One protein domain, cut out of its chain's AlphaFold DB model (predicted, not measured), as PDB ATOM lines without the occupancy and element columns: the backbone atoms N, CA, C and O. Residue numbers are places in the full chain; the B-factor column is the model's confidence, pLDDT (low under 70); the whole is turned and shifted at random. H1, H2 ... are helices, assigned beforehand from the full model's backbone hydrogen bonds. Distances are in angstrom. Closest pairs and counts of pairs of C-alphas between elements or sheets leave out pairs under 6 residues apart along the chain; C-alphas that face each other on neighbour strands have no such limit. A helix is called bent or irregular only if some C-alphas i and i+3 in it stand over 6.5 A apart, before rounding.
ATOM      1  N   THR A  80       9.465 -45.331  -1.685       94.44
ATOM      2  CA  THR A  80       8.215 -44.558  -1.632       94.44
ATOM      3  C   THR A  80       6.998 -45.410  -1.994       94.44
ATOM      4  O   THR A  80       5.955 -45.280  -1.357       94.44
ATOM      5  N   GLN A  81       7.140 -46.296  -2.985       96.69
ATOM      6  CA  GLN A  81       6.079 -47.181  -3.474       96.69
ATOM      7  C   GLN A  81       5.639 -48.185  -2.401       96.69
ATOM      8  O   GLN A  81       4.441 -48.374  -2.188       96.69
ATOM      9  N   GLU A  82       6.588 -48.763  -1.663       97.12
ATOM     10  CA  GLU A  82       6.302 -49.666  -0.540       97.12
ATOM     11  C   GLU A  82       5.624 -48.928   0.626       97.12
ATOM     12  O   GLU A  82       4.779 -49.483   1.329       97.12
ATOM     13  N   CYS A  83       5.932 -47.639   0.795       96.56
ATOM     14  CA  CYS A  83       5.468 -46.839   1.926       96.56
ATOM     15  C   CYS A  83       4.166 -46.056   1.672       96.56
ATOM     16  O   CYS A  83       3.692 -45.377   2.587       96.56
ATOM     17  N   VAL A  84       3.540 -46.145   0.491       97.06
ATOM     18  CA  VAL A  84       2.377 -45.300   0.122       97.06
ATOM     19  C   VAL A  84       1.252 -45.358   1.160       97.06
ATOM     20  O   VAL A  84       0.753 -44.318   1.588       97.06
ATOM     21  N   LYS A  85       0.880 -46.550   1.644       95.94
ATOM     22  CA  LYS A  85      -0.192 -46.700   2.652       95.94
ATOM     23  C   LYS A  85       0.154 -46.033   3.986       95.94
ATOM     24  O   LYS A  85      -0.728 -45.530   4.680       95.94
ATOM     25  N   TYR A  86       1.429 -46.038   4.373       94.69
ATOM     26  CA  TYR A  86       1.885 -45.310   5.554       94.69
ATOM     27  C   TYR A  86       1.784 -43.797   5.336       94.69
ATOM     28  O   TYR A  86       1.234 -43.099   6.187       94.69
ATOM     29  N   LEU A  87       2.243 -43.314   4.179       93.88
ATOM     30  CA  LEU A  87       2.223 -41.896   3.827       93.88
ATOM     31  C   LEU A  87       0.800 -41.329   3.786       93.88
ATOM     32  O   LEU A  87       0.577 -40.253   4.331       93.88
ATOM     33  N   VAL A  88      -0.175 -42.065   3.239       94.81
ATOM     34  CA  VAL A  88      -1.589 -41.641   3.234       94.81
ATOM     35  C   VAL A  88      -2.110 -41.448   4.660       94.81
ATOM     36  O   VAL A  88      -2.638 -40.387   4.981       94.81
ATOM     37  N   ARG A  89      -1.872 -42.413   5.559       93.62
ATOM     38  CA  ARG A  89      -2.280 -42.289   6.973       93.62
ATOM     39  C   ARG A  89      -1.597 -41.120   7.685       93.62
ATOM     40  O   ARG A  89      -2.187 -40.522   8.579       93.62
ATOM     41  N   ARG A  90      -0.353 -40.791   7.317       90.88
ATOM     42  CA  ARG A  90       0.350 -39.608   7.841       90.88
ATOM     43  C   ARG A  90      -0.211 -38.311   7.293       90.88
ATOM     44  O   ARG A  90      -0.358 -37.366   8.057       90.88
ATOM     45  N   ALA A  91      -0.550 -38.268   6.009       89.69
ATOM     46  CA  ALA A  91      -1.192 -37.110   5.409       89.69
ATOM     47  C   ALA A  91      -2.531 -36.813   6.092       89.69
ATOM     48  O   ALA A  91      -2.825 -35.653   6.349       89.69
ATOM     49  N   GLU A  92      -3.308 -37.844   6.438       89.62
ATOM     50  CA  GLU A  92      -4.574 -37.696   7.161       89.62
ATOM     51  C   GLU A  92      -4.400 -37.232   8.608       89.62
ATOM     52  O   GLU A  92      -5.055 -36.273   9.005       89.62
ATOM     53  N   GLU A  93      -3.508 -37.858   9.380       85.69
ATOM     54  CA  GLU A  93      -3.235 -37.455  10.770       85.69
ATOM     55  C   GLU A  93      -2.675 -36.029  10.855       85.69
ATOM     56  O   GLU A  93      -3.018 -35.265  11.757       85.69
ATOM     57  N   ASN A  94      -1.837 -35.647   9.889       83.00
ATOM     58  CA  ASN A  94      -1.184 -34.345   9.887       83.00
ATOM     59  C   ASN A  94      -2.068 -33.204   9.376       83.00
ATOM     60  O   ASN A  94      -1.625 -32.056   9.433       83.00
ATOM     61  N   LYS A  95      -3.308 -33.477   8.939       79.62
ATOM     62  CA  LYS A  95      -4.264 -32.427   8.539       79.62
ATOM     63  C   LYS A  95      -4.423 -31.370   9.635       79.62
ATOM     64  O   LYS A  95      -4.344 -30.182   9.345       79.62
ATOM     65  N   ASP A  96      -4.508 -31.806  10.891       68.06
ATOM     66  CA  ASP A  96      -4.649 -30.917  12.052       68.06
ATOM     67  C   ASP A  96      -3.305 -30.572  12.725       68.06
ATOM     68  O   ASP A  96      -3.231 -29.695  13.596       68.06
ATOM     69  N   ALA A  97      -2.213 -31.231  12.318       65.38
ATOM     70  CA  ALA A  97      -0.877 -31.023  12.880       65.38
ATOM     71  C   ALA A  97      -0.258 -29.672  12.489       65.38
ATOM     72  O   ALA A  97       0.626 -29.193  13.201       65.38
ATOM     73  N   VAL A  98      -0.762 -29.018  11.433       65.06
ATOM     74  CA  VAL A  98      -0.363 -27.656  11.020       65.06
ATOM     75  C   VAL A  98      -0.462 -26.671  12.191       65.06
ATOM     76  O   VAL A  98       0.420 -25.839  12.390       65.06
ATOM     77  N   SER A  99      -1.486 -26.826  13.032       63.22
ATOM     78  CA  SER A  99      -1.694 -26.036  14.251       63.22
ATOM     79  C   SER A  99      -0.519 -26.152  15.233       63.22
ATOM     80  O   SER A  99      -0.084 -25.158  15.809       63.22
ATOM     81  N   ARG A 100       0.044 -27.358  15.394       64.50
ATOM     82  CA  ARG A 100       1.182 -27.627  16.295       64.50
ATOM     83  C   ARG A 100       2.505 -27.133  15.719       64.50
ATOM     84  O   ARG A 100       3.394 -26.734  16.467       64.50
ATOM     85  N   SER A 101       2.626 -27.086  14.391       69.31
ATOM     86  CA  SER A 101       3.803 -26.522  13.726       69.31
ATOM     87  C   SER A 101       4.033 -25.051  14.087       69.31
ATOM     88  O   SER A 101       5.182 -24.613  14.095       69.31
ATOM     89  N   PHE A 102       2.988 -24.290  14.436       72.00
ATOM     90  CA  PHE A 102       3.142 -22.904  14.892       72.00
ATOM     91  C   PHE A 102       3.862 -22.795  16.239       72.00
ATOM     92  O   PHE A 102       4.745 -21.949  16.377       72.00
ATOM     93  N   GLU A 103       3.541 -23.659  17.206       72.31
ATOM     94  CA  GLU A 103       4.208 -23.681  18.516       72.31
ATOM     95  C   GLU A 103       5.694 -24.034  18.361       72.31
ATOM     96  O   GLU A 103       6.565 -23.325  18.874       72.31
ATOM     97  N   ASN A 104       5.994 -25.056  17.555       75.00
ATOM     98  CA  ASN A 104       7.370 -25.473  17.271       75.00
ATOM     99  C   ASN A 104       8.147 -24.390  16.518       75.00
ATOM    100  O   ASN A 104       9.300 -24.098  16.847       75.00
ATOM    101  N   ARG A 105       7.508 -23.726  15.546       81.50
ATOM    102  CA  ARG A 105       8.097 -22.590  14.830       81.50
ATOM    103  C   ARG A 105       8.408 -21.433  15.776       81.50
ATOM    104  O   ARG A 105       9.488 -20.855  15.679       81.50
ATOM    105  N   ALA A 106       7.497 -21.099  16.689       84.00
ATOM    106  CA  ALA A 106       7.699 -20.032  17.662       84.00
ATOM    107  C   ALA A 106       8.855 -20.353  18.625       84.00
ATOM    108  O   ALA A 106       9.715 -19.501  18.857       84.00
ATOM    109  N   ALA A 107       8.924 -21.588  19.130       81.69
ATOM    110  CA  ALA A 107      10.016 -22.049  19.985       81.69
ATOM    111  C   ALA A 107      11.374 -22.008  19.261       81.69
ATOM    112  O   ALA A 107      12.351 -21.491  19.805       81.69
ATOM    113  N   CYS A 108      11.423 -22.474  18.010       85.12
ATOM    114  CA  CYS A 108      12.636 -22.454  17.196       85.12
ATOM    115  C   CYS A 108      13.092 -21.016  16.900       85.12
ATOM    116  O   CYS A 108      14.261 -20.676  17.076       85.12
ATOM    117  N   MET A 109      12.154 -20.129  16.554       89.88
ATOM    118  CA  MET A 109      12.444 -18.711  16.336       89.88
ATOM    119  C   MET A 109      12.993 -18.045  17.606       89.88
ATOM    120  O   MET A 109      13.965 -17.295  17.540       89.88
ATOM    121  N   LYS A 110      12.425 -18.354  18.778       89.50
ATOM    122  CA  LYS A 110      12.925 -17.865  20.073       89.50
ATOM    123  C   LYS A 110      14.371 -18.301  20.326       89.50
ATOM    124  O   LYS A 110      15.178 -17.488  20.773       89.50
ATOM    125  N   GLU A 111      14.706 -19.551  20.019       89.06
ATOM    126  CA  GLU A 111      16.070 -20.070  20.163       89.06
ATOM    127  C   GLU A 111      17.050 -19.411  19.178       89.06
ATOM    128  O   GLU A 111      18.155 -19.034  19.570       89.06
ATOM    129  N   ILE A 112      16.634 -19.181  17.928       92.75
ATOM    130  CA  ILE A 112      17.423 -18.439  16.930       92.75
ATOM    131  C   ILE A 112      17.735 -17.024  17.436       92.75
ATOM    132  O   ILE A 112      18.897 -16.612  17.457       92.75
ATOM    133  N   TRP A 113      16.724 -16.294  17.920       93.75
ATOM    134  CA  TRP A 113      16.914 -14.958  18.494       93.75
ATOM    135  C   TRP A 113      17.843 -14.964  19.701       93.75
ATOM    136  O   TRP A 113      18.694 -14.082  19.818       93.75
ATOM    137  N   ARG A 114      17.713 -15.958  20.587       93.56
ATOM    138  CA  ARG A 114      18.614 -16.125  21.730       93.56
ATOM    139  C   ARG A 114      20.062 -16.215  21.246       93.56
ATOM    140  O   ARG A 114      20.887 -15.420  21.684       93.56
ATOM    141  N   ARG A 115      20.360 -17.109  20.298       93.19
ATOM    142  CA  ARG A 115      21.720 -17.304  19.763       93.19
ATOM    143  C   ARG A 115      22.266 -16.067  19.051       93.19
ATOM    144  O   ARG A 115      23.412 -15.707  19.286       93.19
ATOM    145  N   MET A 116      21.451 -15.369  18.256       92.44
ATOM    146  CA  MET A 116      21.881 -14.135  17.582       92.44
ATOM    147  C   MET A 116      22.194 -12.994  18.557       92.44
ATOM    148  O   MET A 116      23.078 -12.187  18.288       92.44
ATOM    149  N   ARG A 117      21.493 -12.919  19.696       84.38
ATOM    150  CA  ARG A 117      21.780 -11.924  20.742       84.38
ATOM    151  C   ARG A 117      23.074 -12.225  21.498       84.38
ATOM    152  O   ARG A 117      23.778 -11.285  21.835       84.38
ATOM    153  N   PHE A 118      23.400 -13.500  21.717       64.06
ATOM    154  CA  PHE A 118      24.682 -13.907  22.308       64.06
ATOM    155  C   PHE A 118      25.861 -13.780  21.331       64.06
ATOM    156  O   PHE A 118      26.977 -13.574  21.777       64.06
ATOM    157  N   ALA A 119      25.627 -13.844  20.016       58.53
ATOM    158  CA  ALA A 119      26.663 -13.634  18.997       58.53
ATOM    159  C   ALA A 119      27.031 -12.151  18.763       58.53
ATOM    160  O   ALA A 119      27.953 -11.865  18.005       58.53
ATOM    161  N   LYS A 120      26.290 -11.209  19.365       49.16
ATOM    162  CA  LYS A 120      26.549  -9.758  19.308       49.16
ATOM    163  C   LYS A 120      27.186  -9.194  20.593       49.16
ATOM    164  O   LYS A 120      27.281  -7.973  20.702       49.16
ATOM    165  N   ALA A 121      27.566 -10.049  21.545       45.91
ATOM    166  CA  ALA A 121      28.262  -9.683  22.780       45.91
ATOM    167  C   ALA A 121      29.731 -10.108  22.718       45.91
ATOM    168  O   ALA A 121      29.994 -11.176  22.120       45.91
TER     169      ALA A 121
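This is residues 80 to 121 of the 121 residues of the protein "Proline dehydrogenase" of Tuber magnatum (white Piedmont truffle) (UniProt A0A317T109). Two helices, the longer H2 and the shorter H1, make the two arms of an open L, joined at the corner by the tight link of residues 94 to 97. The arms do not fold back on each other, and there is no packed core; H2 makes most of the length. The printed part has 42 residues, with two named helices in the order H1, H2 and no named strand; the class is all helix. The whole is extended, with a radius of gyration of the C-alphas of 17.0 A and spans of 51 by 21 by 6 A.

H2, residues 98 to 118, is the longest helix, and H1, residues 80 to 93, comes before it across a tight link of 4 residues. H1 and H2 are apart, with no C-alpha of the one within 8 A of the other. Residues 80 to 121 stand free: each of their C-alphas is more than 10 A from any C-alpha 8 or more residues away along the chain. Of the O i to N i+4 pairs, 15 of 17 in H2 and 8 of 10 in H1 are within hydrogen-bond range.

H2 runs from C-alpha 98 at (-0.363, -27.656, 11.020) to C-alpha 118 at (24.682, -13.907, 22.308), a length of 30.7 A. H1 begins with C-alpha 80 at (8.215, -44.558, -1.632) and ends with C-alpha 93 at (-3.235, -37.455, 10.770), a length of 18.3 A. Between these ends x falls along H1 and rises along H2, while y and z rise along both. H1 is irregular: C-alphas 82 and 85 are 7.8 A apart.

The two C-alphas farthest apart, those of Glu 82 and Ala 121, are 51.2 A apart. The printed part has no cut, and it ends at Ala 121, the chain's last residue. The mean pLDDT of the printed part is 82.3; residues 96 to 101 and 118 to 121 are under 70.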